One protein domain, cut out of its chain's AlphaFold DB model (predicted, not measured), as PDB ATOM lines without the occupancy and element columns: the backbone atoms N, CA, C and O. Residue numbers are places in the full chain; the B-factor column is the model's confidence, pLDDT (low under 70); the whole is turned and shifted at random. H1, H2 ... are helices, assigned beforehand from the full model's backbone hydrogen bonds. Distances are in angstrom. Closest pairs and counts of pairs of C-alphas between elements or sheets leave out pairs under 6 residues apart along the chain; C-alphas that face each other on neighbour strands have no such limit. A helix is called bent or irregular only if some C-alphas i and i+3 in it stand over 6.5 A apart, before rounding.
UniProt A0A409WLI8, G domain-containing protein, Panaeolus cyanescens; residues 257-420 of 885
ATOM      1  N   MET A 257     149.249 266.883 161.683       81.81
ATOM      2  CA  MET A 257     148.628 267.907 162.542       81.81
ATOM      3  C   MET A 257     147.116 268.014 162.358       81.81
ATOM      4  O   MET A 257     146.375 268.078 163.340       81.81
ATOM      5  N   ASN A 258     146.638 267.988 161.115       83.56
ATOM      6  CA  ASN A 258     145.206 268.018 160.836       83.56
ATOM      7  C   ASN A 258     144.500 266.778 161.390       83.56
ATOM      8  O   ASN A 258     143.447 266.904 162.016       83.56
ATOM      9  N   LEU A 259     145.089 265.591 161.218       88.50
ATOM     10  CA  LEU A 259     144.544 264.350 161.763       88.50
ATOM     11  C   LEU A 259     144.526 264.361 163.298       88.50
ATOM     12  O   LEU A 259     143.516 263.987 163.892       88.50
ATOM     13  N   LEU A 260     145.600 264.845 163.933       84.12
ATOM     14  CA  LEU A 260     145.699 264.963 165.388       84.12
ATOM     15  C   LEU A 260     144.580 265.849 165.951       84.12
ATOM     16  O   LEU A 260     143.811 265.396 166.797       84.12
ATOM     17  N   GLY A 261     144.417 267.058 165.402       77.00
ATOM     18  CA  GLY A 261     143.369 267.985 165.833       77.00
ATOM     19  C   GLY A 261     141.955 267.427 165.635       77.00
ATOM     20  O   GLY A 261     141.079 267.646 166.465       77.00
ATOM     21  N   ARG A 262     141.721 266.635 164.579       83.75
ATOM     22  CA  ARG A 262     140.427 265.960 164.371       83.75
ATOM     23  C   ARG A 262     140.154 264.881 165.410       83.75
ATOM     24  O   ARG A 262     139.015 264.742 165.846       83.75
ATOM     25  N   ILE A 263     141.167 264.108 165.795       83.88
ATOM     26  CA  ILE A 263     141.029 263.093 166.847       83.88
ATOM     27  C   ILE A 263     140.716 263.774 168.178       83.88
ATOM     28  O   ILE A 263     139.819 263.322 168.887       83.88
ATOM     29  N   GLU A 264     141.400 264.873 168.492       78.88
ATOM     30  CA  GLU A 264     141.158 265.674 169.696       78.88
ATOM     31  C   GLU A 264     139.738 266.262 169.716       78.88
ATOM     32  O   GLU A 264     139.017 266.086 170.699       78.88
ATOM     33  N   ASP A 265     139.279 266.852 168.605       73.69
ATOM     34  CA  ASP A 265     137.919 267.387 168.459       73.69
ATOM     35  C   ASP A 265     136.840 266.304 168.651       73.69
ATOM     36  O   ASP A 265     135.831 266.512 169.337       73.69
ATOM     37  N   VAL A 266     137.032 265.133 168.034       76.19
ATOM     38  CA  VAL A 266     136.091 264.006 168.130       76.19
ATOM     39  C   VAL A 266     136.124 263.396 169.531       76.19
ATOM     40  O   VAL A 266     135.071 263.053 170.069       76.19
ATOM     41  N   TRP A 267     137.299 263.299 170.153       81.00
ATOM     42  CA  TRP A 267     137.449 262.847 171.532       81.00
ATOM     43  C   TRP A 267     136.727 263.773 172.512       81.00
ATOM     44  O   TRP A 267     135.968 263.294 173.355       81.00
ATOM     45  N   LEU A 268     136.892 265.089 172.367       71.00
ATOM     46  CA  LEU A 268     136.183 266.068 173.187       71.00
ATOM     47  C   LEU A 268     134.667 265.923 173.013       71.00
ATOM     48  O   LEU A 268     133.936 265.834 173.998       71.00
ATOM     49  N   ARG A 269     134.187 265.801 171.767       72.88
ATOM     50  CA  ARG A 269     132.765 265.552 171.477       72.88
ATOM     51  C   ARG A 269     132.262 264.265 172.131       72.88
ATOM     52  O   ARG A 269     131.147 264.253 172.650       72.88
ATOM     53  N   LYS A 270     133.062 263.198 172.105       80.94
ATOM     54  CA  LYS A 270     132.746 261.915 172.738       80.94
ATOM     55  C   LYS A 270     132.555 262.092 174.249       80.94
ATOM     56  O   LYS A 270     131.535 261.661 174.772       80.94
ATOM     57  N   GLN A 271     133.479 262.785 174.918       71.38
ATOM     58  CA  GLN A 271     133.393 263.066 176.357       71.38
ATOM     59  C   GLN A 271     132.172 263.920 176.713       71.38
ATOM     60  O   GLN A 271     131.474 263.617 177.677       71.38
ATOM     61  N   THR A 272     131.869 264.950 175.914       65.44
ATOM     62  CA  THR A 272     130.652 265.752 176.099       65.44
ATOM     63  C   THR A 272     129.402 264.884 175.986       65.44
ATOM     64  O   THR A 272     128.558 264.928 176.866       65.44
ATOM     65  N   LEU A 273     129.299 264.041 174.953       62.78
ATOM     66  CA  LEU A 273     128.140 263.164 174.766       62.78
ATOM     67  C   LEU A 273     128.004 262.107 175.872       62.78
ATOM     68  O   LEU A 273     126.883 261.771 176.247       62.78
ATOM     69  N   GLU A 274     129.114 261.581 176.399       74.62
ATOM     70  CA  GLU A 274     129.100 260.693 177.568       74.62
ATOM     71  C   GLU A 274     128.562 261.422 178.809       74.62
ATOM     72  O   GLU A 274     127.702 260.879 179.499       74.62
ATOM     73  N   SER A 275     128.999 262.663 179.055       66.69
ATOM     74  CA  SER A 275     128.494 263.488 180.162       66.69
ATOM     75  C   SER A 275     127.005 263.830 179.991       66.69
ATOM     76  O   SER A 275     126.219 263.593 180.912       66.69
ATOM     77  N   ASP A 276     126.592 264.256 178.788       59.69
ATOM     78  CA  ASP A 276     125.193 264.536 178.421       59.69
ATOM     79  C   ASP A 276     124.302 263.307 178.695       59.69
ATOM     80  O   ASP A 276     123.193 263.420 179.230       59.69
ATOM     81  N   LEU A 277     124.784 262.104 178.351       65.50
ATOM     82  CA  LEU A 277     124.069 260.846 178.572       65.50
ATOM     83  C   LEU A 277     123.930 260.517 180.067       65.50
ATOM     84  O   LEU A 277     122.890 260.033 180.514       65.50
ATOM     85  N   MET A 278     124.977 260.757 180.856       66.31
ATOM     86  CA  MET A 278     124.949 260.523 182.302       66.31
ATOM     87  C   MET A 278     123.950 261.459 182.990       66.31
ATOM     88  O   MET A 278     123.159 261.001 183.817       66.31
ATOM     89  N   ALA A 279     123.904 262.728 182.580       60.25
ATOM     90  CA  ALA A 279     122.938 263.704 183.076       60.25
ATOM     91  C   ALA A 279     121.488 263.362 182.676       60.25
ATOM     92  O   ALA A 279     120.575 263.440 183.496       60.25
ATOM     93  N   THR A 280     121.254 262.916 181.438       56.81
ATOM     94  CA  THR A 280     119.902 262.592 180.930       56.81
ATOM     95  C   THR A 280     119.353 261.245 181.401       56.81
ATOM     96  O   THR A 280     118.137 261.065 181.499       56.81
ATOM     97  N   ASN A 281     120.209 260.289 181.770       57.91
ATOM     98  CA  ASN A 281     119.760 259.078 182.465       57.91
ATOM     99  C   ASN A 281     119.136 259.402 183.840       57.91
ATOM    100  O   ASN A 281     118.280 258.650 184.307       57.91
ATOM    101  N   ALA A 282     119.504 260.530 184.463       52.31
ATOM    102  CA  ALA A 282     118.893 260.996 185.709       52.31
ATOM    103  C   ALA A 282     117.495 261.618 185.508       52.31
ATOM    104  O   ALA A 282     116.677 261.583 186.425       52.31
ATOM    105  N   THR A 283     117.194 262.145 184.313       51.44
ATOM    106  CA  THR A 283     115.928 262.836 183.995       51.44
ATOM    107  C   THR A 283     114.880 261.955 183.295       51.44
ATOM    108  O   THR A 283     113.751 262.395 183.101       51.44
ATOM    109  N   GLN A 284     115.213 260.699 182.959       53.88
ATOM    110  CA  GLN A 284     114.335 259.696 182.316       53.88
ATOM    111  C   GLN A 284     113.753 260.076 180.933       53.88
ATOM    112  O   GLN A 284     112.791 259.451 180.482       53.88
ATOM    113  N   ASP A 285     114.342 261.028 180.196       59.19
ATOM    114  CA  ASP A 285     113.910 261.314 178.817       59.19
ATOM    115  C   ASP A 285     114.409 260.234 177.840       59.19
ATOM    116  O   ASP A 285     115.562 260.224 177.398       59.19
ATOM    117  N   ALA A 286     113.529 259.296 177.487       61.31
ATOM    118  CA  ALA A 286     113.846 258.182 176.597       61.31
ATOM    119  C   ALA A 286     114.182 258.614 175.153       61.31
ATOM    120  O   ALA A 286     114.962 257.938 174.474       61.31
ATOM    121  N   THR A 287     113.623 259.728 174.673       56.00
ATOM    122  CA  THR A 287     113.802 260.177 173.283       56.00
ATOM    123  C   THR A 287     115.164 260.838 173.116       56.00
ATOM    124  O   THR A 287     115.920 260.484 172.208       56.00
ATOM    125  N   LEU A 288     115.518 261.735 174.040       54.00
ATOM    126  CA  LEU A 288     116.822 262.391 174.064       54.00
ATOM    127  C   LEU A 288     117.957 261.389 174.311       54.00
ATOM    128  O   LEU A 288     118.961 261.418 173.603       54.00
ATOM    129  N   ASN A 289     117.767 260.430 175.225       63.69
ATOM    130  CA  ASN A 289     118.734 259.353 175.455       63.69
ATOM    131  C   ASN A 289     118.998 258.521 174.193       63.69
ATOM    132  O   ASN A 289     120.141 258.164 173.911       63.69
ATOM    133  N   THR A 290     117.958 258.221 173.410       66.44
ATOM    134  CA  THR A 290     118.110 257.472 172.152       66.44
ATOM    135  C   THR A 290     118.916 258.274 171.126       66.44
ATOM    136  O   THR A 290     119.822 257.728 170.496       66.44
ATOM    137  N   LEU A 291     118.645 259.578 171.002       62.97
ATOM    138  CA  LEU A 291     119.387 260.474 170.114       62.97
ATOM    139  C   LEU A 291     120.863 260.602 170.525       62.97
ATOM    140  O   LEU A 291     121.746 260.450 169.683       62.97
ATOM    141  N   LEU A 292     121.137 260.844 171.812       60.59
ATOM    142  CA  LEU A 292     122.495 260.984 172.344       60.59
ATOM    143  C   LEU A 292     123.301 259.691 172.190       60.59
ATOM    144  O   LEU A 292     124.458 259.748 171.782       60.59
ATOM    145  N   ARG A 293     122.687 258.520 172.420       73.00
ATOM    146  CA  ARG A 293     123.325 257.218 172.146       73.00
ATOM    147  C   ARG A 293     123.679 257.057 170.675       73.00
ATOM    148  O   ARG A 293     124.783 256.612 170.378       73.00
ATOM    149  N   GLY A 294     122.778 257.442 169.769       66.56
ATOM    150  CA  GLY A 294     123.045 257.426 168.330       66.56
ATOM    151  C   GLY A 294     124.232 258.317 167.955       66.56
ATOM    152  O   GLY A 294     125.161 257.862 167.292       66.56
ATOM    153  N   GLN A 295     124.258 259.557 168.456       68.12
ATOM    154  CA  GLN A 295     125.367 260.490 168.220       68.12
ATOM    155  C   GLN A 295     126.685 260.005 168.829       68.12
ATOM    156  O   GLN A 295     127.745 260.195 168.230       68.12
ATOM    157  N   LEU A 296     126.643 259.391 170.013       74.62
ATOM    158  CA  LEU A 296     127.823 258.839 170.669       74.62
ATOM    159  C   LEU A 296     128.374 257.654 169.872       74.62
ATOM    160  O   LEU A 296     129.580 257.579 169.654       74.62
ATOM    161  N   GLN A 297     127.505 256.773 169.372       81.50
ATOM    162  CA  GLN A 297     127.899 255.653 168.520       81.50
ATOM    163  C   GLN A 297     128.546 256.130 167.212       81.50
ATOM    164  O   GLN A 297     129.602 255.627 166.838       81.50
ATOM    165  N   GLU A 298     127.970 257.131 166.544       79.25
ATOM    166  CA  GLU A 298     128.573 257.747 165.356       79.25
ATOM    167  C   GLU A 298     129.938 258.376 165.677       79.25
ATOM    168  O   GLU A 298     130.922 258.150 164.973       79.25
ATOM    169  N   THR A 299     130.029 259.099 166.797       76.50
ATOM    170  CA  THR A 299     131.282 259.714 167.264       76.50
ATOM    171  C   THR A 299     132.351 258.654 167.541       76.50
ATOM    172  O   THR A 299     133.512 258.854 167.194       76.50
ATOM    173  N   HIS A 300     131.974 257.504 168.106       85.50
ATOM    174  CA  HIS A 300     132.878 256.372 168.296       85.50
ATOM    175  C   HIS A 300     133.409 255.810 166.979       85.50
ATOM    176  O   HIS A 300     134.602 255.535 166.896       85.50
ATOM    177  N   LEU A 301     132.555 255.657 165.963       86.56
ATOM    178  CA  LEU A 301     132.969 255.169 164.644       86.56
ATOM    179  C   LEU A 301     133.962 256.132 163.980       86.56
ATOM    180  O   LEU A 301     134.982 255.701 163.450       86.56
ATOM    181  N   ILE A 302     133.699 257.439 164.052       85.50
ATOM    182  CA  ILE A 302     134.597 258.465 163.506       85.50
ATOM    183  C   ILE A 302     135.931 258.482 164.269       85.50
ATOM    184  O   ILE A 302     136.994 258.559 163.652       85.50
ATOM    185  N   LEU A 303     135.889 258.380 165.602       88.94
ATOM    186  CA  LEU A 303     137.093 258.333 166.433       88.94
ATOM    187  C   LEU A 303     137.951 257.114 166.095       88.94
ATOM    188  O   LEU A 303     139.159 257.250 165.947       88.94
ATOM    189  N   ASP A 304     137.329 255.943 165.969       89.81
ATOM    190  CA  ASP A 304     137.997 254.689 165.621       89.81
ATOM    191  C   ASP A 304     138.666 254.772 164.248       89.81
ATOM    192  O   ASP A 304     139.835 254.421 164.094       89.81
ATOM    193  N   LYS A 305     137.962 255.357 163.275       90.31
ATOM    194  CA  LYS A 305     138.478 255.609 161.932       90.31
ATOM    195  C   LYS A 305     139.722 256.502 161.949       90.31
ATOM    196  O   LYS A 305     140.754 256.119 161.400       90.31
ATOM    197  N   PHE A 306     139.662 257.674 162.586       91.75
ATOM    198  CA  PHE A 306     140.811 258.590 162.629       91.75
ATOM    199  C   PHE A 306     141.956 258.055 163.492       91.75
ATOM    200  O   PHE A 306     143.120 258.226 163.135       91.75
ATOM    201  N   ALA A 307     141.652 257.360 164.589       90.44
ATOM    202  CA  ALA A 307     142.666 256.713 165.410       90.44
ATOM    203  C   ALA A 307     143.399 255.605 164.637       90.44
ATOM    204  O   ALA A 307     144.626 255.541 164.678       90.44
ATOM    205  N   THR A 308     142.680 254.798 163.856       88.50
ATOM    206  CA  THR A 308     143.290 253.789 162.978       88.50
ATOM    207  C   THR A 308     144.192 254.447 161.934       88.50
ATOM    208  O   THR A 308     145.330 254.023 161.760       88.50
ATOM    209  N   GLN A 309     143.761 255.554 161.318       90.31
ATOM    210  CA  GLN A 309     144.603 256.322 160.388       90.31
ATOM    211  C   GLN A 309     145.883 256.844 161.054       90.31
ATOM    212  O   GLN A 309     146.955 256.786 160.455       90.31
ATOM    213  N   LEU A 310     145.803 257.318 162.302       89.94
ATOM    214  CA  LEU A 310     146.976 257.758 163.061       89.94
ATOM    215  C   LEU A 310     147.903 256.579 163.398       89.94
ATOM    216  O   LEU A 310     149.124 256.718 163.344       89.94
ATOM    217  N   ALA A 311     147.337 255.413 163.714       87.50
ATOM    218  CA  ALA A 311     148.105 254.200 163.968       87.50
ATOM    219  C   ALA A 311     148.847 253.757 162.701       87.50
ATOM    220  O   ALA A 311     150.045 253.493 162.752       87.50
ATOM    221  N   GLU A 312     148.172 253.775 161.552       83.94
ATOM    222  CA  GLU A 312     148.773 253.477 160.252       83.94
ATOM    223  C   GLU A 312     149.804 254.521 159.804       83.94
ATOM    224  O   GLU A 312     150.769 254.180 159.121       83.94
ATOM    225  N   PHE A 313     149.635 255.791 160.187       83.31
ATOM    226  CA  PHE A 313     150.658 256.820 159.989       83.31
ATOM    227  C   PHE A 313     151.947 256.458 160.750       83.31
ATOM    228  O   PHE A 313     153.065 256.671 160.266       83.31
ATOM    229  N   GLY A 314     151.790 255.852 161.930       79.50
ATOM    230  CA  GLY A 314     152.840 255.340 162.805       79.50
ATOM    231  C   GLY A 314     153.364 256.397 163.787       79.50
ATOM    232  O   GLY A 314     152.591 257.191 164.319       79.50
ATOM    233  N   SER A 315     154.658 256.382 164.129       78.50
ATOM    234  CA  SER A 315     155.235 257.367 165.053       78.50
ATOM    235  C   SER A 315     155.181 258.813 164.534       78.50
ATOM    236  O   SER A 315     155.248 259.085 163.336       78.50
ATOM    237  N   ALA A 316     155.063 259.754 165.472       82.12
ATOM    238  CA  ALA A 316     154.990 261.179 165.170       82.12
ATOM    239  C   ALA A 316     156.233 261.672 164.399       82.12
ATOM    240  O   ALA A 316     157.341 261.236 164.735       82.12
ATOM    241  N   PRO A 317     156.071 262.586 163.422       82.31
ATOM    242  CA  PRO A 317     157.192 263.255 162.767       82.31
ATOM    243  C   PRO A 317     158.082 264.022 163.756       82.31
ATOM    244  O   PRO A 317     157.642 264.410 164.843       82.31
ATOM    245  N   ASP A 318     159.331 264.276 163.369       76.06
ATOM    246  CA  ASP A 318     160.282 265.000 164.214       76.06
ATOM    247  C   ASP A 318     159.793 266.423 164.517       76.06
ATOM    248  O   ASP A 318     159.361 267.158 163.631       76.06
ATOM    249  N   GLY A 319     159.847 266.813 165.792       73.19
ATOM    250  CA  GLY A 319     159.403 268.133 166.258       73.19
ATOM    251  C   GLY A 319     157.885 268.309 166.395       73.19
ATOM    252  O   GLY A 319     157.455 269.332 166.923       73.19
ATOM    253  N   MET A 320     157.077 267.323 165.996       77.56
ATOM    254  CA  MET A 320     155.614 267.404 166.051       77.56
ATOM    255  C   MET A 320     155.037 266.907 167.390       77.56
ATOM    256  O   MET A 320     155.579 265.971 167.995       77.56
ATOM    257  N   PRO A 321     153.922 267.491 167.877       74.12
ATOM    258  CA  PRO A 321     153.272 267.043 169.100       74.12
ATOM    259  C   PRO A 321     152.661 265.643 168.956       74.12
ATOM    260  O   PRO A 321     152.369 265.146 167.867       74.12
ATOM    261  N   ARG A 322     152.479 264.984 170.098       79.75
ATOM    262  CA  ARG A 322     151.856 263.662 170.221       79.75
ATOM    263  C   ARG A 322     150.559 263.793 171.003       79.75
ATOM    264  O   ARG A 322     150.432 264.731 171.786       79.75
ATOM    265  N   LEU A 323     149.665 262.814 170.854       79.25
ATOM    266  CA  LEU A 323     148.515 262.659 171.747       79.25
ATOM    267  C   LEU A 323     148.984 262.626 173.203       79.25
ATOM    268  O   LEU A 323     150.022 262.031 173.511       79.25
ATOM    269  N   GLN A 324     148.205 263.228 174.103       74.50
ATOM    270  CA  GLN A 324     148.537 263.282 175.530       74.50
ATOM    271  C   GLN A 324     147.335 262.967 176.433       74.50
ATOM    272  O   GLN A 324     146.186 262.914 175.991       74.50
ATOM    273  N   GLY A 325     147.615 262.750 177.723       79.19
ATOM    274  CA  GLY A 325     146.603 262.484 178.751       79.19
ATOM    275  C   GLY A 325     145.791 261.212 178.492       79.19
ATOM    276  O   GLY A 325     146.310 260.228 177.963       79.19
ATOM    277  N   ASP A 326     144.504 261.240 178.846       72.12
ATOM    278  CA  ASP A 326     143.617 260.071 178.721       72.12
ATOM    279  C   ASP A 326     143.459 259.598 177.275       72.12
ATOM    280  O   ASP A 326     143.283 258.408 177.034       72.12
ATOM    281  N   LEU A 327     143.531 260.518 176.310       80.44
ATOM    282  CA  LEU A 327     143.425 260.185 174.892       80.44
ATOM    283  C   LEU A 327     144.651 259.391 174.426       80.44
ATOM    284  O   LEU A 327     144.499 258.418 173.694       80.44
ATOM    285  N   ALA A 328     145.853 259.734 174.904       83.94
ATOM    286  CA  ALA A 328     147.045 258.923 174.658       83.94
ATOM    287  C   ALA A 328     146.933 257.537 175.298       83.94
ATOM    288  O   ALA A 328     147.237 256.544 174.648       83.94
ATOM    289  N   ALA A 329     146.454 257.456 176.543       79.88
ATOM    290  CA  ALA A 329     146.261 256.178 177.227       79.88
ATOM    291  C   ALA A 329     145.228 255.295 176.505       79.88
ATOM    292  O   ALA A 329     145.470 254.108 176.293       79.88
ATOM    293  N   TYR A 330     144.110 255.886 176.074       83.69
ATOM    294  CA  TYR A 330     143.102 255.229 175.242       83.69
ATOM    295  C   TYR A 330     143.704 254.732 173.925       83.69
ATOM    296  O   TYR A 330     143.460 253.594 173.520       83.69
ATOM    297  N   PHE A 331     144.515 255.572 173.279       88.00
ATOM    298  CA  PHE A 331     145.151 255.236 172.018       88.00
ATOM    299  C   PHE A 331     146.145 254.081 172.172       88.00
ATOM    300  O   PHE A 331     146.058 253.103 171.439       88.00
ATOM    301  N   SER A 332     147.044 254.145 173.156       85.44
ATOM    302  CA  SER A 332     148.006 253.075 173.430       85.44
ATOM    303  C   SER A 332     147.308 251.760 173.769       85.44
ATOM    304  O   SER A 332     147.660 250.721 173.225       85.44
ATOM    305  N   LEU A 333     146.261 251.794 174.599       87.81
ATOM    306  CA  LEU A 333     145.538 250.583 174.988       87.81
ATOM    307  C   LEU A 333     144.917 249.848 173.790       87.81
ATOM    308  O   LEU A 333     144.846 248.622 173.803       87.81
ATOM    309  N   LYS A 334     144.433 250.588 172.786       87.69
ATOM    310  CA  LYS A 334     143.631 250.022 171.695       87.69
ATOM    311  C   LYS A 334     144.372 249.903 170.356       87.69
ATOM    312  O   LYS A 334     144.118 248.945 169.637       87.69
ATOM    313  N   TYR A 335     145.291 250.817 170.044       88.94
ATOM    314  CA  TYR A 335     145.911 250.941 168.716       88.94
ATOM    315  C   TYR A 335     147.449 250.787 168.723       88.94
ATOM    316  O   TYR A 335     148.092 250.950 167.689       88.94
ATOM    317  N   GLU A 336     148.084 250.441 169.852       85.94
ATOM    318  CA  GLU A 336     149.551 250.292 169.912       85.94
ATOM    319  C   GLU A 336     150.074 249.164 169.008       85.94
ATOM    320  O   GLU A 336     151.026 249.371 168.257       85.94
ATOM    321  N   GLN A 337     149.438 247.987 169.022       86.06
ATOM    322  CA  GLN A 337     149.852 246.874 168.152       86.06
ATOM    323  C   GLN A 337     149.728 247.234 166.669       86.06
ATOM    324  O   GLN A 337     150.606 246.909 165.872       86.06
ATOM    325  N   GLN A 338     148.660 247.944 166.312       88.12
ATOM    326  CA  GLN A 338     148.428 248.459 164.967       88.12
ATOM    327  C   GLN A 338     149.534 249.437 164.546       88.12
ATOM    328  O   GLN A 338     150.094 249.310 163.461       88.12
ATOM    329  N   GLN A 339     149.918 250.357 165.435       86.31
ATOM    330  CA  GLN A 339     150.993 251.318 165.185       86.31
ATOM    331  C   GLN A 339     152.362 250.642 165.010       86.31
ATOM    332  O   GLN A 339     153.152 251.025 164.139       86.31
ATOM    333  N   GLN A 340     152.653 249.622 165.820       86.62
ATOM    334  CA  GLN A 340     153.883 248.836 165.707       86.62
ATOM    335  C   GLN A 340     153.917 248.042 164.395       86.62
ATOM    336  O   GLN A 340     154.927 248.081 163.692       86.62
ATOM    337  N   TYR A 341     152.804 247.402 164.022       87.81
ATOM    338  CA  TYR A 341     152.680 246.689 162.751       87.81
ATOM    339  C   TYR A 341     152.876 247.628 161.553       87.81
ATOM    340  O   TYR A 341     153.684 247.346 160.669       87.81
ATOM    341  N   ALA A 342     152.215 248.790 161.551       84.44
ATOM    342  CA  ALA A 342     152.345 249.789 160.492       84.44
ATOM    343  C   ALA A 342     153.781 250.323 160.350       84.44
ATOM    344  O   ALA A 342     154.254 250.548 159.237       84.44
ATOM    345  N   THR A 343     154.513 250.460 161.461       84.44
ATOM    346  CA  THR A 343     155.925 250.886 161.453       84.44
ATOM    347  C   THR A 343     156.835 249.889 160.720       84.44
ATOM    348  O   THR A 343     157.868 250.292 160.188       84.44
ATOM    349  N   LEU A 344     156.447 248.611 160.651       87.44
ATOM    350  CA  LEU A 344     157.149 247.575 159.886       87.44
ATOM    351  C   LEU A 344     156.623 247.454 158.448       87.44
ATOM    352  O   LEU A 344     157.413 247.282 157.520       87.44
ATOM    353  N   LEU A 345     155.302 247.558 158.259       86.38
ATOM    354  CA  LEU A 345     154.650 247.397 156.958       86.38
ATOM    355  C   LEU A 345     154.967 248.553 156.001       86.38
ATOM    356  O   LEU A 345     155.339 248.301 154.858       86.38
ATOM    357  N   VAL A 346     154.860 249.806 156.461       82.31
ATOM    358  CA  VAL A 346     155.001 250.992 155.598       82.31
ATOM    359  C   VAL A 346     156.357 251.007 154.874       82.31
ATOM    360  O   VAL A 346     156.351 251.027 153.643       82.31
ATOM    361  N   PRO A 347     157.521 250.871 155.552       84.00
ATOM    362  CA  PRO A 347     158.812 250.820 154.862       84.00
ATOM    363  C   PRO A 347     158.937 249.668 153.856       84.00
ATOM    364  O   PRO A 347     159.635 249.808 152.850       84.00
ATOM    365  N   LEU A 348     158.298 248.523 154.116       87.06
ATOM    366  CA  LEU A 348     158.316 247.380 153.206       87.06
ATOM    367  C   LEU A 348     157.533 247.681 151.922       87.06
ATOM    368  O   LEU A 348     158.070 247.497 150.829       87.06
ATOM    369  N   GLU A 349     156.301 248.178 152.050       84.25
ATOM    370  CA  GLU A 349     155.460 248.575 150.913       84.25
ATOM    371  C   GLU A 349     156.116 249.678 150.076       84.25
ATOM    372  O   GLU A 349     156.096 249.630 148.846       84.25
ATOM    373  N   ASP A 350     156.756 250.637 150.743       77.62
ATOM    374  CA  ASP A 350     157.523 251.715 150.127       77.62
ATOM    375  C   ASP A 350     158.651 251.216 149.233       77.62
ATOM    376  O   ASP A 350     158.731 251.570 148.055       77.62
ATOM    377  N   ASN A 351     159.530 250.373 149.782       82.69
ATOM    378  CA  ASN A 351     160.648 249.828 149.018       82.69
ATOM    379  C   ASN A 351     160.133 248.929 147.883       82.69
ATOM    380  O   ASN A 351     160.713 248.914 146.799       82.69
ATOM    381  N   TRP A 352     159.018 248.222 148.088       86.88
ATOM    382  CA  TRP A 352     158.422 247.385 147.049       86.88
ATOM    383  C   TRP A 352     157.911 248.211 145.868       86.88
ATOM    384  O   TRP A 352     158.148 247.872 144.712       86.88
ATOM    385  N   ARG A 353     157.252 249.336 146.142       77.00
ATOM    386  CA  ARG A 353     156.751 250.245 145.104       77.00
ATOM    387  C   ARG A 353     157.875 251.016 144.433       77.00
ATOM    388  O   ARG A 353     157.871 251.147 143.215       77.00
ATOM    389  N   ARG A 354     158.859 251.489 145.204       79.38
ATOM    390  CA  ARG A 354     160.045 252.165 144.665       79.38
ATOM    391  C   ARG A 354     160.782 251.266 143.676       79.38
ATOM    392  O   ARG A 354     161.207 251.760 142.640       79.38
ATOM    393  N   LYS A 355     160.865 249.963 143.959       85.38
ATOM    394  CA  LYS A 355     161.378 248.957 143.023       85.38
ATOM    395  C   LYS A 355     160.596 248.975 141.698       85.38
ATOM    396  O   LYS A 355     161.210 249.204 140.665       85.38
ATOM    397  N   HIS A 356     159.269 248.820 141.728       81.00
ATOM    398  CA  HIS A 356     158.423 248.847 140.517       81.00
ATOM    399  C   HIS A 356     158.516 250.165 139.737       81.00
ATOM    400  O   HIS A 356     158.579 250.165 138.507       81.00
ATOM    401  N   PHE A 357     158.546 251.299 140.446       76.44
ATOM    402  CA  PHE A 357     158.736 252.614 139.837       76.44
ATOM    403  C   PHE A 357     160.066 252.675 139.082       76.44
ATOM    404  O   PHE A 357     160.078 253.022 137.909       76.44
ATOM    405  N   LEU A 358     161.171 252.298 139.736       76.62
ATOM    406  CA  LEU A 358     162.503 252.320 139.130       76.62
ATOM    407  C   LEU A 358     162.592 251.368 137.933       76.62
ATOM    408  O   LEU A 358     163.146 251.749 136.912       76.62
ATOM    409  N   GLU A 359     161.999 250.172 138.015       81.75
ATOM    410  CA  GLU A 359     161.916 249.236 136.884       81.75
ATOM    411  C   GLU A 359     161.191 249.859 135.678       81.75
ATOM    412  O   GLU A 359     161.654 249.724 134.547       81.75
ATOM    413  N   THR A 360     160.097 250.589 135.911       74.69
ATOM    414  CA  THR A 360     159.336 251.271 134.848       74.69
ATOM    415  C   THR A 360     160.115 252.445 134.252       74.69
ATOM    416  O   THR A 360     160.173 252.602 133.033       74.69
ATOM    417  N   ASP A 361     160.740 253.257 135.102       70.19
ATOM    418  CA  ASP A 361     161.459 254.464 134.692       70.19
ATOM    419  C   ASP A 361     162.763 254.128 133.946       70.19
ATOM    420  O   ASP A 361     163.143 254.822 133.007       70.19
ATOM    421  N   ILE A 362     163.418 253.010 134.293       77.56
ATOM    422  CA  ILE A 362     164.550 252.455 133.532       77.56
ATOM    423  C   ILE A 362     164.120 252.105 132.104       77.56
ATOM    424  O   ILE A 362     164.839 252.438 131.163       77.56
ATOM    425  N   VAL A 363     162.956 251.468 131.919       74.88
ATOM    426  CA  VAL A 363     162.433 251.143 130.578       74.88
ATOM    427  C   VAL A 363     162.188 252.423 129.781       74.88
ATOM    428  O   VAL A 363     162.672 252.538 128.657       74.88
ATOM    429  N   TRP A 364     161.520 253.413 130.380       72.75
ATOM    430  CA  TRP A 364     161.254 254.691 129.718       72.75
ATOM    431  C   TRP A 364     162.541 255.441 129.342       72.75
ATOM    432  O   TRP A 364     162.688 255.881 128.203       72.75
ATOM    433  N   ALA A 365     163.504 255.539 130.262       68.06
ATOM    434  CA  ALA A 365     164.785 256.199 130.012       68.06
ATOM    435  C   ALA A 365     165.619 255.458 128.953       68.06
ATOM    436  O   ALA A 365     166.293 256.089 128.137       68.06
ATOM    437  N   THR A 366     165.525 254.124 128.912       74.94
ATOM    438  CA  THR A 366     166.147 253.300 127.866       74.94
ATOM    439  C   THR A 366     165.541 253.605 126.497       74.94
ATOM    440  O   THR A 366     166.285 253.821 125.541       74.94
ATOM    441  N   ASP A 367     164.211 253.690 126.402       71.06
ATOM    442  CA  ASP A 367     163.506 254.028 125.161       71.06
ATOM    443  C   ASP A 367     163.792 255.469 124.699       71.06
ATOM    444  O   ASP A 367     163.875 255.737 123.497       71.06
ATOM    445  N   ALA A 368     163.993 256.393 125.643       68.31
ATOM    446  CA  ALA A 368     164.389 257.778 125.383       68.31
ATOM    447  C   ALA A 368     165.883 257.943 125.028       68.31
ATOM    448  O   ALA A 368     166.287 259.000 124.541       68.31
ATOM    449  N   GLY A 369     166.705 256.908 125.238       76.44
ATOM    450  CA  GLY A 369     168.147 256.931 124.985       76.44
ATOM    451  C   GLY A 369     168.974 257.676 126.041       76.44
ATOM    452  O   GLY A 369     170.103 258.073 125.747       76.44
ATOM    453  N   ASP A 370     168.445 257.869 127.252       76.12
ATOM    454  CA  ASP A 370     169.111 258.587 128.345       76.12
ATOM    455  C   ASP A 370     169.906 257.632 129.254       76.12
ATOM    456  O   ASP A 370     169.427 257.113 130.264       76.12
ATOM    457  N   THR A 371     171.162 257.380 128.881       78.62
ATOM    458  CA  THR A 371     172.042 256.429 129.580       78.62
ATOM    459  C   THR A 371     172.455 256.857 130.990       78.62
ATOM    460  O   THR A 371     172.841 256.003 131.787       78.62
ATOM    461  N   GLU A 372     172.411 258.153 131.310       75.56
ATOM    462  CA  GLU A 372     172.805 258.657 132.633       75.56
ATOM    463  C   GLU A 372     171.689 258.411 133.656       75.56
ATOM    464  O   GLU A 372     171.950 257.911 134.754       75.56
ATOM    465  N   VAL A 373     170.436 258.651 133.254       71.81
ATOM    466  CA  VAL A 373     169.247 258.352 134.064       71.81
ATOM    467  C   VAL A 373     169.099 256.848 134.305       71.81
ATOM    468  O   VAL A 373     168.827 256.439 135.435       71.81
ATOM    469  N   VAL A 374     169.350 256.014 133.287       74.94
ATOM    470  CA  VAL A 374     169.317 254.545 133.430       74.94
ATOM    471  C   VAL A 374     170.301 254.070 134.503       74.94
ATOM    472  O   VAL A 374     169.891 253.384 135.438       74.94
ATOM    473  N   ALA A 375     171.572 254.482 134.430       79.94
ATOM    474  CA  ALA A 375     172.590 254.056 135.394       79.94
ATOM    475  C   ALA A 375     172.272 254.515 136.830       79.94
ATOM    476  O   ALA A 375     172.482 253.771 137.790       79.94
ATOM    477  N   TYR A 376     171.735 255.730 136.983       81.31
ATOM    478  CA  TYR A 376     171.295 256.243 138.279       81.31
ATOM    479  C   TYR A 376     170.134 255.417 138.858       81.31
ATOM    480  O   TYR A 376     170.171 255.030 140.029       81.31
ATOM    481  N   HIS A 377     169.114 255.104 138.054       79.56
ATOM    482  CA  HIS A 377     167.969 254.317 138.514       79.56
ATOM    483  C   HIS A 377     168.311 252.848 138.787       79.56
ATOM    484  O   HIS A 377     167.761 252.283 139.733       79.56
ATOM    485  N   GLU A 378     169.248 252.243 138.051       86.75
ATOM    486  CA  GLU A 378     169.746 250.887 138.323       86.75
ATOM    487  C   GLU A 378     170.441 250.780 139.692       86.75
ATOM    488  O   GLU A 378     170.153 249.858 140.460       86.75
ATOM    489  N   ASP A 379     171.293 251.747 140.053       86.75
ATOM    490  CA  ASP A 379     171.926 251.798 141.381       86.75
ATOM    491  C   ASP A 379     170.878 251.954 142.498       86.75
ATOM    492  O   ASP A 379     170.882 251.220 143.494       86.75
ATOM    493  N   GLN A 380     169.909 252.855 142.311       82.44
ATOM    494  CA  GLN A 380     168.805 253.030 143.258       82.44
ATOM    495  C   GLN A 380     167.940 251.765 143.386       82.44
ATOM    496  O   GLN A 380     167.476 251.440 144.488       82.44
ATOM    497  N   LEU A 381     167.742 251.024 142.291       87.50
ATOM    498  CA  LEU A 381     166.985 249.775 142.276       87.50
ATOM    499  C   LEU A 381     167.724 248.706 143.081       87.50
ATOM    500  O   LEU A 381     167.123 248.071 143.950       87.50
ATOM    501  N   GLN A 382     169.037 248.575 142.885       88.81
ATOM    502  CA  GLN A 382     169.869 247.638 143.634       88.81
ATOM    503  C   GLN A 382     169.864 247.943 145.142       88.81
ATOM    504  O   GLN A 382     169.668 247.042 145.965       88.81
ATOM    505  N   GLN A 383     170.008 249.217 145.522       86.31
ATOM    506  CA  GLN A 383     169.927 249.641 146.923       86.31
ATOM    507  C   GLN A 383     168.560 249.322 147.540       86.31
ATOM    508  O   GLN A 383     168.493 248.836 148.672       86.31
ATOM    509  N   THR A 384     167.475 249.550 146.799       86.31
ATOM    510  CA  THR A 384     166.103 249.246 147.236       86.31
ATOM    511  C   THR A 384     165.903 247.740 147.423       86.31
ATOM    512  O   THR A 384     165.434 247.295 148.474       86.31
ATOM    513  N   MET A 385     166.338 246.933 146.451       88.38
ATOM    514  CA  MET A 385     166.225 245.473 146.495       88.38
ATOM    515  C   MET A 385     166.994 244.852 147.667       88.38
ATOM    516  O   MET A 385     166.505 243.898 148.268       88.38
ATOM    517  N   SER A 386     168.135 245.426 148.065       88.81
ATOM    518  CA  SER A 386     168.922 244.933 149.209       88.81
ATOM    519  C   SER A 386     168.208 245.046 150.569       88.81
ATOM    520  O   SER A 386     168.500 244.290 151.497       88.81
ATOM    521  N   LYS A 387     167.248 245.973 150.709       89.06
ATOM    522  CA  LYS A 387     166.529 246.231 151.972       89.06
ATOM    523  C   LYS A 387     165.301 245.335 152.149       89.06
ATOM    524  O   LYS A 387     164.938 245.010 153.282       89.06
ATOM    525  N   LEU A 388     164.676 244.922 151.043       90.69
ATOM    526  CA  LEU A 388     163.398 244.202 151.032       90.69
ATOM    527  C   LEU A 388     163.392 242.894 151.846       90.69
ATOM    528  O   LEU A 388     162.441 242.701 152.605       90.69
ATOM    529  N   PRO A 389     164.403 242.000 151.765       91.88
ATOM    530  CA  PRO A 389     164.381 240.742 152.519       91.88
ATOM    531  C   PRO A 389     164.341 240.949 154.039       91.88
ATOM    532  O   PRO A 389     163.592 240.271 154.740       91.88
ATOM    533  N   ASN A 390     165.109 241.913 154.558       90.38
ATOM    534  CA  ASN A 390     165.157 242.196 155.993       90.38
ATOM    535  C   ASN A 390     163.854 242.813 156.513       90.38
ATOM    536  O   ASN A 390     163.395 242.425 157.585       90.38
ATOM    537  N   LEU A 391     163.251 243.733 155.758       90.69
ATOM    538  CA  LEU A 391     161.962 244.334 156.113       90.69
ATOM    539  C   LEU A 391     160.839 243.288 156.112       90.69
ATOM    540  O   LEU A 391     160.054 243.216 157.056       90.69
ATOM    541  N   ALA A 392     160.816 242.417 155.099       91.31
ATOM    542  CA  ALA A 392     159.845 241.334 155.011       91.31
ATOM    543  C   ALA A 392     159.993 240.333 156.169       91.31
ATOM    544  O   ALA A 392     158.996 239.922 156.762       91.31
ATOM    545  N   ARG A 393     161.233 240.010 156.558       92.12
ATOM    546  CA  ARG A 393     161.518 239.181 157.735       92.12
ATOM    547  C   ARG A 393     160.975 239.799 159.024       92.12
ATOM    548  O   ARG A 393     160.300 239.100 159.770       92.12
ATOM    549  N   GLN A 394     161.238 241.083 159.275       91.12
ATOM    550  CA  GLN A 394     160.766 241.771 160.486       91.12
ATOM    551  C   GLN A 394     159.236 241.785 160.584       91.12
ATOM    552  O   GLN A 394     158.688 241.556 161.660       91.12
ATOM    553  N   LEU A 395     158.541 241.999 159.461       90.88
ATOM    554  CA  LEU A 395     157.079 241.962 159.421       90.88
ATOM    555  C   LEU A 395     156.533 240.558 159.734       90.88
ATOM    556  O   LEU A 395     155.593 240.421 160.512       90.88
ATOM    557  N   VAL A 396     157.140 239.504 159.174       90.38
ATOM    558  CA  VAL A 396     156.747 238.109 159.452       90.38
ATOM    559  C   VAL A 396     157.048 237.706 160.898       90.38
ATOM    560  O   VAL A 396     156.252 236.990 161.502       90.38
ATOM    561  N   GLU A 397     158.169 238.165 161.463       90.81
ATOM    562  CA  GLU A 397     158.532 237.941 162.870       90.81
ATOM    563  C   GLU A 397     157.537 238.606 163.839       90.81
ATOM    564  O   GLU A 397     157.305 238.072 164.923       90.81
ATOM    565  N   PHE A 398     156.918 239.728 163.452       90.44
ATOM    566  CA  PHE A 398     155.880 240.388 164.249       90.44
ATOM    567  C   PHE A 398     154.577 239.573 164.311       90.44
ATOM    568  O   PHE A 398     153.960 239.479 165.373       90.44
ATOM    569  N   GLY A 399     154.169 238.959 163.195       88.25
ATOM    570  CA  GLY A 399     152.984 238.101 163.112       88.25
ATOM    571  C   GLY A 399     151.897 238.617 162.155       88.25
ATOM    572  O   GLY A 399     152.168 239.474 161.312       88.25
ATOM    573  N   PRO A 400     150.670 238.062 162.216       86.94
ATOM    574  CA  PRO A 400     149.580 238.462 161.327       86.94
ATOM    575  C   PRO A 400     149.138 239.918 161.574       86.94
ATOM    576  O   PRO A 400     149.319 240.426 162.683       86.94
ATOM    577  N   PRO A 401     148.536 240.584 160.567       87.00
ATOM    578  CA  PRO A 401     148.033 241.945 160.718       87.00
ATOM    579  C   PRO A 401     146.984 242.031 161.844       87.00
ATOM    580  O   PRO A 401     146.075 241.195 161.891       87.00
ATOM    581  N   PRO A 402     147.093 243.022 162.751       85.81
ATOM    582  CA  PRO A 402     146.074 243.302 163.761       85.81
ATOM    583  C   PRO A 402     144.713 243.663 163.144       85.81
ATOM    584  O   PRO A 402     144.632 244.107 161.999       85.81
ATOM    585  N   GLU A 403     143.638 243.519 163.923       78.62
ATOM    586  CA  GLU A 403     142.275 243.865 163.493       78.62
ATOM    587  C   GLU A 403     142.208 245.308 162.961       78.62
ATOM    588  O   GLU A 403     142.781 246.217 163.556       78.62
ATOM    589  N   GLY A 404     141.533 245.521 161.829       70.50
ATOM    590  CA  GLY A 404     141.381 246.844 161.210       70.50
ATOM    591  C   GLY A 404     142.553 247.312 160.338       70.50
ATOM    592  O   GLY A 404     142.364 248.257 159.581       70.50
ATOM    593  N   ILE A 405     143.712 246.641 160.366       76.81
ATOM    594  CA  ILE A 405     144.834 246.928 159.460       76.81
ATOM    595  C   ILE A 405     144.918 245.882 158.349       76.81
ATOM    596  O   ILE A 405     144.831 244.678 158.579       76.81
ATOM    597  N   SER A 406     145.128 246.352 157.119       80.19
ATOM    598  CA  SER A 406     145.400 245.474 155.977       80.19
ATOM    599  C   SER A 406     146.854 245.003 155.988       80.19
ATOM    600  O   SER A 406     147.769 245.795 156.198       80.19
ATOM    601  N   GLY A 407     147.069 243.708 155.752       82.25
ATOM    602  CA  GLY A 407     148.404 243.168 155.498       82.25
ATOM    603  C   GLY A 407     148.896 243.460 154.071       82.25
ATOM    604  O   GLY A 407     148.158 244.045 153.275       82.25
ATOM    605  N   PRO A 408     150.111 242.998 153.725       85.00
ATOM    606  CA  PRO A 408     150.652 243.091 152.372       85.00
ATOM    607  C   PRO A 408     149.697 242.480 151.339       85.00
ATOM    608  O   PRO A 408     149.135 241.410 151.584       85.00
ATOM    609  N   GLN A 409     149.540 243.131 150.186       80.69
ATOM    610  CA  GLN A 409     148.634 242.696 149.115       80.69
ATOM    611  C   GLN A 409     149.392 242.286 147.843       80.69
ATOM    612  O   GLN A 409     150.574 242.604 147.671       80.69
ATOM    613  N   ASP A 410     148.699 241.559 146.962       82.38
ATOM    614  CA  ASP A 410     149.132 241.206 145.605       82.38
ATOM    615  C   ASP A 410     150.550 240.600 145.527       82.38
ATOM    616  O   ASP A 410     150.901 239.680 146.273       82.38
ATOM    617  N   ASP A 411     151.384 241.105 144.617       83.31
ATOM    618  CA  ASP A 411     152.733 240.600 144.359       83.31
ATOM    619  C   ASP A 411     153.662 240.718 145.575       83.31
ATOM    620  O   ASP A 411     154.597 239.925 145.714       83.31
ATOM    621  N   LEU A 412     153.413 241.676 146.477       86.00
ATOM    622  CA  LEU A 412     154.187 241.800 147.711       86.00
ATOM    623  C   LEU A 412     153.865 240.653 148.675       86.00
ATOM    624  O   LEU A 412     154.778 240.101 149.288       86.00
ATOM    625  N   ALA A 413     152.595 240.251 148.774       87.44
ATOM    626  CA  ALA A 413     152.213 239.076 149.554       87.44
ATOM    627  C   ALA A 413     152.899 237.814 149.004       87.44
ATOM    628  O   ALA A 413     153.546 237.082 149.754       87.44
ATOM    629  N   ALA A 414     152.868 237.629 147.678       88.00
ATOM    630  CA  ALA A 414     153.537 236.511 147.012       88.00
ATOM    631  C   ALA A 414     155.066 236.521 147.212       88.00
ATOM    632  O   ALA A 414     155.688 235.466 147.344       88.00
ATOM    633  N   TYR A 415     155.694 237.700 147.254       89.56
ATOM    634  CA  TYR A 415     157.118 237.843 147.564       89.56
ATOM    635  C   TYR A 415     157.446 237.417 148.996       89.56
ATOM    636  O   TYR A 415     158.407 236.681 149.211       89.56
ATOM    637  N   ILE A 416     156.637 237.824 149.976       89.56
ATOM    638  CA  ILE A 416     156.830 237.456 151.386       89.56
ATOM    639  C   ILE A 416     156.655 235.943 151.582       89.56
ATOM    640  O   ILE A 416     157.448 235.319 152.290       89.56
ATOM    641  N   GLU A 417     155.679 235.324 150.910       88.62
ATOM    642  CA  GLU A 417     155.440 233.873 150.968       88.62
ATOM    643  C   GLU A 417     156.634 233.037 150.486       88.62
ATOM    644  O   GLU A 417     156.874 231.946 151.012       88.62
ATOM    645  N   ARG A 418     157.427 233.557 149.537       88.50
ATOM    646  CA  ARG A 418     158.646 232.896 149.032       88.50
ATOM    647  C   ARG A 418     159.801 232.891 150.034       88.50
ATOM    648  O   ARG A 418     160.749 232.139 149.847       88.50
ATOM    649  N   LYS A 419     159.711 233.669 151.119       87.44
ATOM    650  CA  LYS A 419     160.746 233.800 152.164       87.44
ATOM    651  C   LYS A 419     162.139 234.145 151.604       87.44
ATOM    652  O   LYS A 419     163.107 233.447 151.906       87.44
ATOM    653  N   PRO A 420     162.272 235.248 150.850       83.06
ATOM    654  CA  PRO A 420     163.507 235.655 150.170       83.06
ATOM    655  C   PRO A 420     164.706 235.834 151.116       83.06
ATOM    656  O   PRO A 420     165.846 235.618 150.729       83.06
TER     657      PRO A 420
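What this domain is: This is residues 257 to 420 of the 885 residues of the protein "G domain-containing protein" of Panaeolus cyanescens (UniProt A0A409WLI8). Two long helical hairpins are joined end to end into a rod: H3b with the two arms of H4 makes one half, H1 with H2 makes the other, and the halves meet where the last residues of H2 touch the early part of H3b. The short arm H3a stands crosswise near this junction, the small helix H5 lies beside H3b and H4b, and residues 282 to 287 stick out at the tip of the H1 and H2 hairpin. The printed part has 164 residues with five named helices, H1 to H5 in chain order, and no named strand; the class is all helix, with mostly aligned helix packing. It is only just loose, close to extended, with a radius of gyration of the C-alphas of 22.8 A and spans of 78 by 32 by 30 A.

Where its parts are: Begin with the longest helix, H3, residues 325 to 368, assigned as one helix by its hydrogen bonds but bent: C-alphas 334 and 337 are 7.8 A apart. Its arms are H3a, residues 325 to 334, and H3b, residues 337 to 368, which runs 46.5 A from C-alpha 337 at (149.852, 246.874, 168.152) and has a kink of 27 degrees near residue 344. H4, residues 371 to 398, was also assigned as one helix by its hydrogen bonds but is bent, with C-alphas 386 and 389 7.0 A apart; its arms are H4a, residues 371 to 386, 23.0 A, and H4b, residues 389 to 398. Find C-alpha 257 at (148.628, 267.907, 162.542); from there H1, residues 257 to 283, runs 39.4 A. H2, residues 286 to 313, runs 40.4 A, and H5, residues 410 to 417, ends at C-alpha 417 at (155.440, 233.873, 150.968).

How they stand to each other: H3b and H4a form a hairpin at a shallow tilt of 25 degrees, with Ile 362 and Val 374 their closest C-alphas at 5.2 A. Look next at Leu 348 and Leu 391, the closest C-alphas of H3b and H4b, 5.6 A apart. H2 touches H3b with residues 308 to 313 alone, at a steep tilt of 53 degrees; the closest C-alphas, Ala 311 and Gln 339, are 4.3 A apart. H1 and H2 form a hairpin at 23 degrees, closest at C-alphas 273 and 296, 6.0 A. H3a is about perpendicular to H3b, at 74 degrees, and close to but not clearly touching H1, with C-alphas 267 and 327 7.4 A apart. H5 is close to but not clearly touching H3b, with C-alphas 352 and 412 7.0 A apart. Each O i to N i+4 pair is within hydrogen-bond range in H2, H3a, H4a, H4b and H5, against 21 of 23 in H1 and 26 of 28 in H3b.

The domain as a whole: The two C-alphas farthest apart, those of Thr 283 and Gly 369, are 79.0 A apart. The printed part has no cut, and the links H2 to H3 and H4 to H5 are long, with 11 residues each. The mean pLDDT of the printed part is 79.7; look for values under 70 at residues 272 to 273, 275 to 292, 294 to 295, 365 and 368.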